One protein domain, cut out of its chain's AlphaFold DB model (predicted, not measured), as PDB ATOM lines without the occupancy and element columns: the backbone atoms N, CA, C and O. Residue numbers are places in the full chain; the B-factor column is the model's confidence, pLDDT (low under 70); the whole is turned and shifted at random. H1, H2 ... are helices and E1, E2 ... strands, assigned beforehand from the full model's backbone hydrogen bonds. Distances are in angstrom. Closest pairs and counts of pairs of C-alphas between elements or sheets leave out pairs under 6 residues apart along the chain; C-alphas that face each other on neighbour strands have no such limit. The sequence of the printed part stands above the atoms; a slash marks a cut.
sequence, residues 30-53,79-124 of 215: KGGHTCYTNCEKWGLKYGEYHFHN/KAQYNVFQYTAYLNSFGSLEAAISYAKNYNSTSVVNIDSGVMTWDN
ATOM      1  N   LYS A  30     251.755 231.246 160.490       58.53
ATOM      2  CA  LYS A  30     251.561 229.801 160.657       58.53
ATOM      3  C   LYS A  30     250.975 229.138 159.405       58.53
ATOM      4  O   LYS A  30     250.803 227.924 159.407       58.53
ATOM      5  N   GLY A  31     250.683 229.892 158.344       68.62
ATOM      6  CA  GLY A  31     250.178 229.331 157.089       68.62
ATOM      7  C   GLY A  31     248.655 229.147 157.035       68.62
ATOM      8  O   GLY A  31     248.159 228.501 156.111       68.62
ATOM      9  N   GLY A  32     247.893 229.738 157.965       79.06
ATOM     10  CA  GLY A  32     246.427 229.779 157.880       79.06
ATOM     11  C   GLY A  32     245.840 231.176 158.019       79.06
ATOM     12  O   GLY A  32     246.560 232.165 158.023       79.06
ATOM     13  N   HIS A  33     244.519 231.282 158.048       78.62
ATOM     14  CA  HIS A  33     243.810 232.526 158.325       78.62
ATOM     15  C   HIS A  33     242.409 232.241 158.854       78.62
ATOM     16  O   HIS A  33     241.865 231.158 158.663       78.62
ATOM     17  N   THR A  34     241.813 233.240 159.496       82.44
ATOM     18  CA  THR A  34     240.408 233.193 159.892       82.44
ATOM     19  C   THR A  34     239.525 233.691 158.757       82.44
ATOM     20  O   THR A  34     239.739 234.788 158.233       82.44
ATOM     21  N   CYS A  35     238.526 232.900 158.374       79.88
ATOM     22  CA  CYS A  35     237.570 233.278 157.352       79.88
ATOM     23  C   CYS A  35     236.549 234.283 157.898       79.88
ATOM     24  O   CYS A  35     235.803 233.982 158.825       79.88
ATOM     25  N   TYR A  36     236.464 235.461 157.278       77.25
ATOM     26  CA  TYR A  36     235.465 236.488 157.611       77.25
ATOM     27  C   TYR A  36     234.573 236.876 156.427       77.25
ATOM     28  O   TYR A  36     233.671 237.696 156.570       77.25
ATOM     29  N   THR A  37     234.794 236.306 155.243       71.50
ATOM     30  CA  THR A  37     234.032 236.683 154.048       71.50
ATOM     31  C   THR A  37     233.766 235.461 153.186       71.50
ATOM     32  O   THR A  37     234.694 234.735 152.837       71.50
ATOM     33  N   ASN A  38     232.505 235.260 152.793       64.81
ATOM     34  CA  ASN A  38     232.074 234.164 151.916       64.81
ATOM     35  C   ASN A  38     232.458 232.758 152.421       64.81
ATOM     36  O   ASN A  38     232.682 231.864 151.610       64.81
ATOM     37  N   CYS A  39     232.538 232.551 153.737       73.31
ATOM     38  CA  CYS A  39     233.034 231.308 154.341       73.31
ATOM     39  C   CYS A  39     232.208 230.084 153.952       73.31
ATOM     40  O   CYS A  39     232.762 229.040 153.616       73.31
ATOM     41  N   GLU A  40     230.891 230.253 153.863       75.06
ATOM     42  CA  GLU A  40     229.956 229.197 153.476       75.06
ATOM     43  C   GLU A  40     230.236 228.653 152.070       75.06
ATOM     44  O   GLU A  40     230.086 227.457 151.832       75.06
ATOM     45  N   LYS A  41     230.732 229.497 151.150       61.91
ATOM     46  CA  LYS A  41     231.150 229.069 149.802       61.91
ATOM     47  C   LYS A  41     232.293 228.048 149.853       61.91
ATOM     48  O   LYS A  41     232.452 227.260 148.927       61.91
ATOM     49  N   TRP A  42     233.065 228.069 150.932       63.84
ATOM     50  CA  TRP A  42     234.212 227.201 151.182       63.84
ATOM     51  C   TRP A  42     233.903 226.119 152.222       63.84
ATOM     52  O   TRP A  42     234.808 225.418 152.652       63.84
ATOM     53  N   GLY A  43     232.633 225.970 152.626       69.44
ATOM     54  CA  GLY A  43     232.220 225.008 153.650       69.44
ATOM     55  C   GLY A  43     232.674 225.372 155.067       69.44
ATOM     56  O   GLY A  43     232.653 224.511 155.943       69.44
ATOM     57  N   LEU A  44     233.075 226.624 155.291       67.88
ATOM     58  CA  LEU A  44     233.590 227.133 156.560       67.88
ATOM     59  C   LEU A  44     232.583 228.084 157.205       67.88
ATOM     60  O   LEU A  44     231.801 228.749 156.522       67.88
ATOM     61  N   LYS A  45     232.617 228.201 158.529       65.19
ATOM     62  CA  LYS A  45     231.845 229.216 159.249       65.19
ATOM     63  C   LYS A  45     232.570 230.555 159.279       65.19
ATOM     64  O   LYS A  45     233.791 230.638 159.169       65.19
ATOM     65  N   TYR A  46     231.797 231.621 159.465       73.44
ATOM     66  CA  TYR A  46     232.352 232.928 159.798       73.44
ATOM     67  C   TYR A  46     233.164 232.832 161.099       73.44
ATOM     68  O   TYR A  46     232.700 232.259 162.083       73.44
ATOM     69  N   GLY A  47     234.383 233.364 161.099       66.44
ATOM     70  CA  GLY A  47     235.311 233.281 162.225       66.44
ATOM     71  C   GLY A  47     236.059 231.948 162.347       66.44
ATOM     72  O   GLY A  47     236.829 231.777 163.292       66.44
ATOM     73  N   GLU A  48     235.873 231.004 161.419       73.19
ATOM     74  CA  GLU A  48     236.587 229.724 161.425       73.19
ATOM     75  C   GLU A  48     237.999 229.879 160.845       73.19
ATOM     76  O   GLU A  48     238.187 230.514 159.808       73.19
ATOM     77  N   TYR A  49     239.006 229.332 161.532       75.69
ATOM     78  CA  TYR A  49     240.402 229.378 161.097       75.69
ATOM     79  C   TYR A  49     240.742 228.163 160.232       75.69
ATOM     80  O   TYR A  49     240.564 227.027 160.670       75.69
ATOM     81  N   HIS A  50     241.289 228.389 159.038       67.31
ATOM     82  CA  HIS A  50     241.683 227.332 158.106       67.31
ATOM     83  C   HIS A  50     243.042 227.609 157.451       67.31
ATOM     84  O   HIS A  50     243.516 228.743 157.383       67.31
ATOM     85  N   PHE A  51     243.701 226.556 156.969       69.81
ATOM     86  CA  PHE A  51     245.019 226.650 156.334       69.81
ATOM     87  C   PHE A  51     244.909 226.746 154.810       69.81
ATOM     88  O   PHE A  51     244.051 226.108 154.204       69.81
ATOM     89  N   HIS A  52     245.795 227.528 154.185       57.38
ATOM     90  CA  HIS A  52     245.954 227.558 152.729       57.38
ATOM     91  C   HIS A  52     247.207 226.777 152.346       57.38
ATOM     92  O   HIS A  52     248.309 227.102 152.786       57.38
ATOM     93  N   ASN A  53     247.058 225.761 151.498       54.66
ATOM     94  CA  ASN A  53     248.201 225.036 150.963       54.66
ATOM     95  C   ASN A  53     248.943 225.922 149.946       54.66
ATOM     96  O   ASN A  53     248.523 226.047 148.798       54.66
ATOM     97  N   LYS A  79     253.063 211.103 149.268       74.50
ATOM     98  CA  LYS A  79     252.858 212.504 149.635       74.50
ATOM     99  C   LYS A  79     252.013 212.513 150.905       74.50
ATOM    100  O   LYS A  79     250.968 211.865 150.937       74.50
ATOM    101  N   ALA A  80     252.470 213.215 151.941       78.81
ATOM    102  CA  ALA A  80     251.686 213.358 153.157       78.81
ATOM    103  C   ALA A  80     250.298 213.920 152.807       78.81
ATOM    104  O   ALA A  80     250.182 214.829 151.982       78.81
ATOM    105  N   GLN A  81     249.260 213.351 153.420       91.12
ATOM    106  CA  GLN A  81     247.857 213.708 153.183       91.12
ATOM    107  C   GLN A  81     247.176 214.271 154.431       91.12
ATOM    108  O   GLN A  81     246.121 214.892 154.325       91.12
ATOM    109  N   TYR A  82     247.770 214.075 155.611       93.00
ATOM    110  CA  TYR A  82     247.183 214.470 156.886       93.00
ATOM    111  C   TYR A  82     248.215 215.145 157.777       93.00
ATOM    112  O   TYR A  82     249.271 214.573 158.034       93.00
ATOM    113  N   ASN A  83     247.881 216.326 158.286       94.38
ATOM    114  CA  ASN A  83     248.671 217.038 159.284       94.38
ATOM    115  C   ASN A  83     248.087 216.802 160.676       94.38
ATOM    116  O   ASN A  83     246.871 216.859 160.865       94.38
ATOM    117  N   VAL A  84     248.960 216.579 161.654       93.56
ATOM    118  CA  VAL A  84     248.609 216.484 163.071       93.56
ATOM    119  C   VAL A  84     249.044 217.755 163.771       93.56
ATOM    120  O   VAL A  84     250.206 218.154 163.692       93.56
ATOM    121  N   PHE A  85     248.111 218.363 164.491       91.56
ATOM    122  CA  PHE A  85     248.348 219.549 165.302       91.56
ATOM    123  C   PHE A  85     248.052 219.249 166.764       91.56
ATOM    124  O   PHE A  85     247.140 218.478 167.049       91.56
ATOM    125  N   GLN A  86     248.775 219.900 167.671       89.88
ATOM    126  CA  GLN A  86     248.408 220.045 169.074       89.88
ATOM    127  C   GLN A  86     248.083 221.509 169.340       89.88
ATOM    128  O   GLN A  86     248.936 222.382 169.173       89.88
ATOM    129  N   TYR A  87     246.844 221.796 169.725       83.00
ATOM    130  CA  TYR A  87     246.296 223.152 169.696       83.00
ATOM    131  C   TYR A  87     246.466 223.800 168.310       83.00
ATOM    132  O   TYR A  87     245.731 223.493 167.379       83.00
ATOM    133  N   THR A  88     247.448 224.696 168.165       79.81
ATOM    134  CA  THR A  88     247.817 225.341 166.891       79.81
ATOM    135  C   THR A  88     249.239 225.000 166.444       79.81
ATOM    136  O   THR A  88     249.692 225.501 165.419       79.81
ATOM    137  N   ALA A  89     249.962 224.188 167.219       83.12
ATOM    138  CA  ALA A  89     251.314 223.759 166.902       83.12
ATOM    139  C   ALA A  89     251.259 222.541 165.979       83.12
ATOM    140  O   ALA A  89     250.619 221.542 166.299       83.12
ATOM    141  N   TYR A  90     251.928 222.623 164.834       90.31
ATOM    142  CA  TYR A  90     252.134 221.471 163.965       90.31
ATOM    143  C   TYR A  90     253.050 220.461 164.667       90.31
ATOM    144  O   TYR A  90     254.116 220.836 165.153       90.31
ATOM    145  N   LEU A  91     252.627 219.199 164.722       90.88
ATOM    146  CA  LEU A  91     253.425 218.110 165.278       90.88
ATOM    147  C   LEU A  91     254.103 217.300 164.174       90.88
ATOM    148  O   LEU A  91     255.317 217.121 164.197       90.88
ATOM    149  N   ASN A  92     253.317 216.769 163.234       93.12
ATOM    150  CA  ASN A  92     253.820 215.876 162.193       93.12
ATOM    151  C   ASN A  92     252.814 215.724 161.037       93.12
ATOM    152  O   ASN A  92     251.681 216.197 161.129       93.12
ATOM    153  N   SER A  93     253.206 215.027 159.970       93.88
ATOM    154  CA  SER A  93     252.341 214.699 158.836       93.88
ATOM    155  C   SER A  93     252.461 213.228 158.437       93.88
ATOM    156  O   SER A  93     253.496 212.595 158.638       93.88
ATOM    157  N   PHE A  94     251.380 212.674 157.890       92.88
ATOM    158  CA  PHE A  94     251.271 211.254 157.567       92.88
ATOM    159  C   PHE A  94     250.609 211.040 156.209       92.88
ATOM    160  O   PHE A  94     249.746 211.810 155.781       92.88
ATOM    161  N   GLY A  95     250.993 209.952 155.539       91.00
ATOM    162  CA  GLY A  95     250.386 209.527 154.275       91.00
ATOM    163  C   GLY A  95     248.989 208.913 154.425       91.00
ATOM    164  O   GLY A  95     248.274 208.819 153.436       91.00
ATOM    165  N   SER A  96     248.578 208.510 155.635       93.56
ATOM    166  CA  SER A  96     247.259 207.920 155.900       93.56
ATOM    167  C   SER A  96     246.596 208.512 157.144       93.56
ATOM    168  O   SER A  96     247.267 208.904 158.103       93.56
ATOM    169  N   LEU A  97     245.258 208.545 157.134       91.75
ATOM    170  CA  LEU A  97     244.452 209.024 158.260       91.75
ATOM    171  C   LEU A  97     244.686 208.181 159.517       91.75
ATOM    172  O   LEU A  97     244.799 208.716 160.614       91.75
ATOM    173  N   GLU A  98     244.777 206.862 159.358       93.94
ATOM    174  CA  GLU A  98     244.958 205.934 160.473       93.94
ATOM    175  C   GLU A  98     246.284 206.167 161.204       93.94
ATOM    176  O   GLU A  98     246.298 206.267 162.433       93.94
ATOM    177  N   ALA A  99     247.385 206.342 160.464       93.56
ATOM    178  CA  ALA A  99     248.686 206.645 161.055       93.56
ATOM    179  C   ALA A  99     248.667 207.995 161.787       93.56
ATOM    180  O   ALA A  99     249.151 208.091 162.916       93.56
ATOM    181  N   ALA A 100     248.038 209.013 161.188       95.31
ATOM    182  CA  ALA A 100     247.878 210.321 161.815       95.31
ATOM    183  C   ALA A 100     247.072 210.254 163.118       95.31
ATOM    184  O   ALA A 100     247.498 210.814 164.125       95.31
ATOM    185  N   ILE A 101     245.936 209.546 163.126       94.81
ATOM    186  CA  ILE A 101     245.104 209.371 164.325       94.81
ATOM    187  C   ILE A 101     245.861 208.583 165.396       94.81
ATOM    188  O   ILE A 101     245.820 208.956 166.567       94.81
ATOM    189  N   SER A 102     246.549 207.502 165.019       96.62
ATOM    190  CA  SER A 102     247.337 206.693 165.953       96.62
ATOM    191  C   SER A 102     248.415 207.531 166.639       96.62
ATOM    192  O   SER A 102     248.530 207.518 167.864       96.62
ATOM    193  N   TYR A 103     249.134 208.348 165.866       95.94
ATOM    194  CA  TYR A 103     250.105 209.292 166.403       95.94
ATOM    195  C   TYR A 103     249.446 210.346 167.305       95.94
ATOM    196  O   TYR A 103     249.887 210.538 168.439       95.94
ATOM    197  N   ALA A 104     248.364 210.979 166.841       95.00
ATOM    198  CA  ALA A 104     247.670 212.054 167.548       95.00
ATOM    199  C   ALA A 104     247.106 211.619 168.912       95.00
ATOM    200  O   ALA A 104     247.112 212.414 169.850       95.00
ATOM    201  N   LYS A 105     246.680 210.355 169.047       94.12
ATOM    202  CA  LYS A 105     246.170 209.771 170.301       94.12
ATOM    203  C   LYS A 105     247.183 209.747 171.447       94.12
ATOM    204  O   LYS A 105     246.763 209.651 172.595       94.12
ATOM    205  N   ASN A 106     248.483 209.851 171.165       95.19
ATOM    206  CA  ASN A 106     249.523 209.905 172.202       95.19
ATOM    207  C   ASN A 106     249.621 211.275 172.890       95.19
ATOM    208  O   ASN A 106     250.387 211.444 173.834       95.19
ATOM    209  N   TYR A 107     248.862 212.257 172.412       91.06
ATOM    210  CA  TYR A 107     248.904 213.635 172.867       91.06
ATOM    211  C   TYR A 107     247.494 214.099 173.228       91.06
ATOM    212  O   TYR A 107     246.512 213.688 172.612       91.06
ATOM    213  N   ASN A 108     247.393 215.012 174.188       88.88
ATOM    214  CA  ASN A 108     246.131 215.671 174.516       88.88
ATOM    215  C   ASN A 108     245.914 216.879 173.605       88.88
ATOM    216  O   ASN A 108     246.886 217.544 173.231       88.88
ATOM    217  N   SER A 109     244.652 217.211 173.331       88.44
ATOM    218  CA  SER A 109     244.268 218.410 172.579       88.44
ATOM    219  C   SER A 109     244.902 218.457 171.188       88.44
ATOM    220  O   SER A 109     245.496 219.459 170.778       88.44
ATOM    221  N   THR A 110     244.799 217.344 170.474       93.19
ATOM    222  CA  THR A 110     245.254 217.181 169.104       93.19
ATOM    223  C   THR A 110     244.113 217.091 168.111       93.19
ATOM    224  O   THR A 110     242.982 216.715 168.425       93.19
ATOM    225  N   SER A 111     244.444 217.428 166.871       92.06
ATOM    226  CA  SER A 111     243.570 217.268 165.717       92.06
ATOM    227  C   SER A 111     244.338 216.774 164.507       92.06
ATOM    228  O   SER A 111     245.497 217.136 164.304       92.06
ATOM    229  N   VAL A 112     243.651 215.997 163.679       93.19
ATOM    230  CA  VAL A 112     244.114 215.570 162.365       93.19
ATOM    231  C   VAL A 112     243.329 216.335 161.310       93.19
ATOM    232  O   VAL A 112     242.097 216.329 161.323       93.19
ATOM    233  N   VAL A 113     244.045 216.983 160.400       91.06
ATOM    234  CA  VAL A 113     243.482 217.795 159.321       91.06
ATOM    235  C   VAL A 113     243.929 217.212 157.990       91.06
ATOM    236  O   VAL A 113     245.121 216.971 157.787       91.06
ATOM    237  N   ASN A 114     242.987 216.979 157.079       89.75
ATOM    238  CA  ASN A 114     243.316 216.592 155.713       89.75
ATOM    239  C   ASN A 114     243.964 217.776 154.979       89.75
ATOM    240  O   ASN A 114     243.453 218.891 155.017       89.75
ATOM    241  N   ILE A 115     245.095 217.534 154.320       86.12
ATOM    242  CA  ILE A 115     245.919 218.586 153.710       86.12
ATOM    243  C   ILE A 115     245.254 219.178 152.467       86.12
ATOM    244  O   ILE A 115     245.386 220.375 152.222       86.12
ATOM    245  N   ASP A 116     244.555 218.357 151.683       81.75
ATOM    246  CA  ASP A 116     243.975 218.802 150.418       81.75
ATOM    247  C   ASP A 116     242.689 219.613 150.642       81.75
ATOM    248  O   ASP A 116     242.478 220.621 149.973       81.75
ATOM    249  N   SER A 117     241.846 219.212 151.601       80.50
ATOM    250  CA  SER A 117     240.593 219.916 151.908       80.50
ATOM    251  C   SER A 117     240.706 220.947 153.031       80.50
ATOM    252  O   SER A 117     239.827 221.793 153.168       80.50
ATOM    253  N   GLY A 118     241.737 220.861 153.876       80.69
ATOM    254  CA  GLY A 118     241.841 221.654 155.105       80.69
ATOM    255  C   GLY A 118     240.832 221.257 156.191       80.69
ATOM    256  O   GLY A 118     240.772 221.911 157.231       80.69
ATOM    257  N   VAL A 119     240.047 220.194 155.985       80.75
ATOM    258  CA  VAL A 119     238.998 219.763 156.917       80.75
ATOM    259  C   VAL A 119     239.604 218.974 158.076       80.75
ATOM    260  O   VAL A 119     240.373 218.030 157.872       80.75
ATOM    261  N   MET A 120     239.216 219.324 159.306       86.06
ATOM    262  CA  MET A 120     239.514 218.532 160.500       86.06
ATOM    263  C   MET A 120     238.737 217.212 160.451       86.06
ATOM    264  O   MET A 120     237.512 217.196 160.531       86.06
ATOM    265  N   THR A 121     239.448 216.097 160.310       88.25
ATOM    266  CA  THR A 121     238.858 214.754 160.197       88.25
ATOM    267  C   THR A 121     238.791 214.021 161.531       88.25
ATOM    268  O   THR A 121     238.045 213.055 161.666       88.25
ATOM    269  N   TRP A 122     239.591 214.443 162.508       90.62
ATOM    270  CA  TRP A 122     239.600 213.869 163.848       90.62
ATOM    271  C   TRP A 122     240.129 214.878 164.863       90.62
ATOM    272  O   TRP A 122     240.997 215.688 164.538       90.62
ATOM    273  N   ASP A 123     239.648 214.786 166.097       91.00
ATOM    274  CA  ASP A 123     240.164 215.540 167.231       91.00
ATOM    275  C   ASP A 123     239.957 214.786 168.551       91.00
ATOM    276  O   ASP A 123     239.078 213.925 168.641       91.00
ATOM    277  N   ASN A 124     240.739 215.128 169.576       90.62
ATOM    278  CA  ASN A 124     240.498 214.696 170.956       90.62
ATOM    279  C   ASN A 124     240.363 215.870 171.939       90.62
ATOM    280  O   ASN A 124     240.744 215.783 173.113       90.62
TER     281      ASN A 124
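AT A GLANCE: This is residues 30 to 53 and 79 to 124 of the 215 residues of an uncharacterized protein of Tumebacillus algifaecis (UniProt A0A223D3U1). One antiparallel sheet of four strands makes a wall, with the helix H2 running along one of its faces. A small separate lobe, the strand pair E1 and E2 with the short helix H1 in the loop that joins them, lies off the other side of the wall, away from H2. The printed part has 70 residues, with the named elements E1, H1, E2, E3, E4, H2, E5, E6 along the chain; the larger sheet has the order E4, E3, E5, E6, and the class is mixed, helices and strands. The whole is compact, with a radius of gyration of the C-alphas of 12.2 A and spans of 35 by 25 by 19 A.

HOW THE PARTS SIT: Start at the sheet, in E3, residues 82 to 86, an inner strand. On one side of it find E4, residues 89 to 94, an edge strand that forms a hairpin with E3; N 84 and O 92 are 2.8 A apart. On the other side is E5, residues 110 to 114, antiparallel to E3 at 157 degrees, with N 85 and O 111 at 2.9 A. E6, residues 120 to 123, is the other edge strand and forms a hairpin with E5; N 112 and O 122 are 2.8 A apart. From edge to edge the strands' lines turn by 68 degrees. H2, residues 97 to 104, is on this sheet at a height over the sheet of 7.5 A. It lies over E3 and only just over E5, on which 3 of its 8 C-alphas fall, and it runs along the strands, at 17 degrees to E3 on the local plane. Its closest C-alphas to E3 are those of Leu 97 and Tyr 82, 6.2 A apart. E4, H2 and E5 form a split strand-helix-strand unit, two strands running the same way with E3 between them, and its crossover is right-handed. Now look at E1, residues 32 to 34, and E2, residues 49 to 51, antiparallel neighbours at 155 degrees, with N 33 and O 50 at 2.8 A. E2 and E3 are apart. H1, residues 39 to 42, is not on the larger sheet. In H2 every O i to N i+4 pair is within hydrogen-bond range; H1 is too short for such a pair, and its 1 pair of O i and N i+3 is within range.

IN THESE COORDINATES: Find C-alpha 82 at (247.183, 214.470, 156.886); E3 runs 13.5 A from there. E4 measures 15.6 A, E5 13.5 A, H2 10.3 A, E6 7.4 A, E1 and E2 7.2 A each, and H1 5.3 A. E1 begins at C-alpha 32, (246.427, 229.779, 157.880), and E6 ends at C-alpha 123, (240.164, 215.540, 167.231).

THE WHOLE: The two C-alphas farthest apart, those of Asn 38 and Asn 106, are 36.1 A apart. Residues 54 to 78 are not printed; C-alphas 53 and 79 are 13.4 A apart across this cut, in the link from E2 to E3. Of the links that are printed whole, H1 to E2 is short and the others are tight. Mean pLDDT of the printed part is 82.9; look for values under 70 at residues 30 to 31, 38, 41 to 45, 47 and 50 to 53.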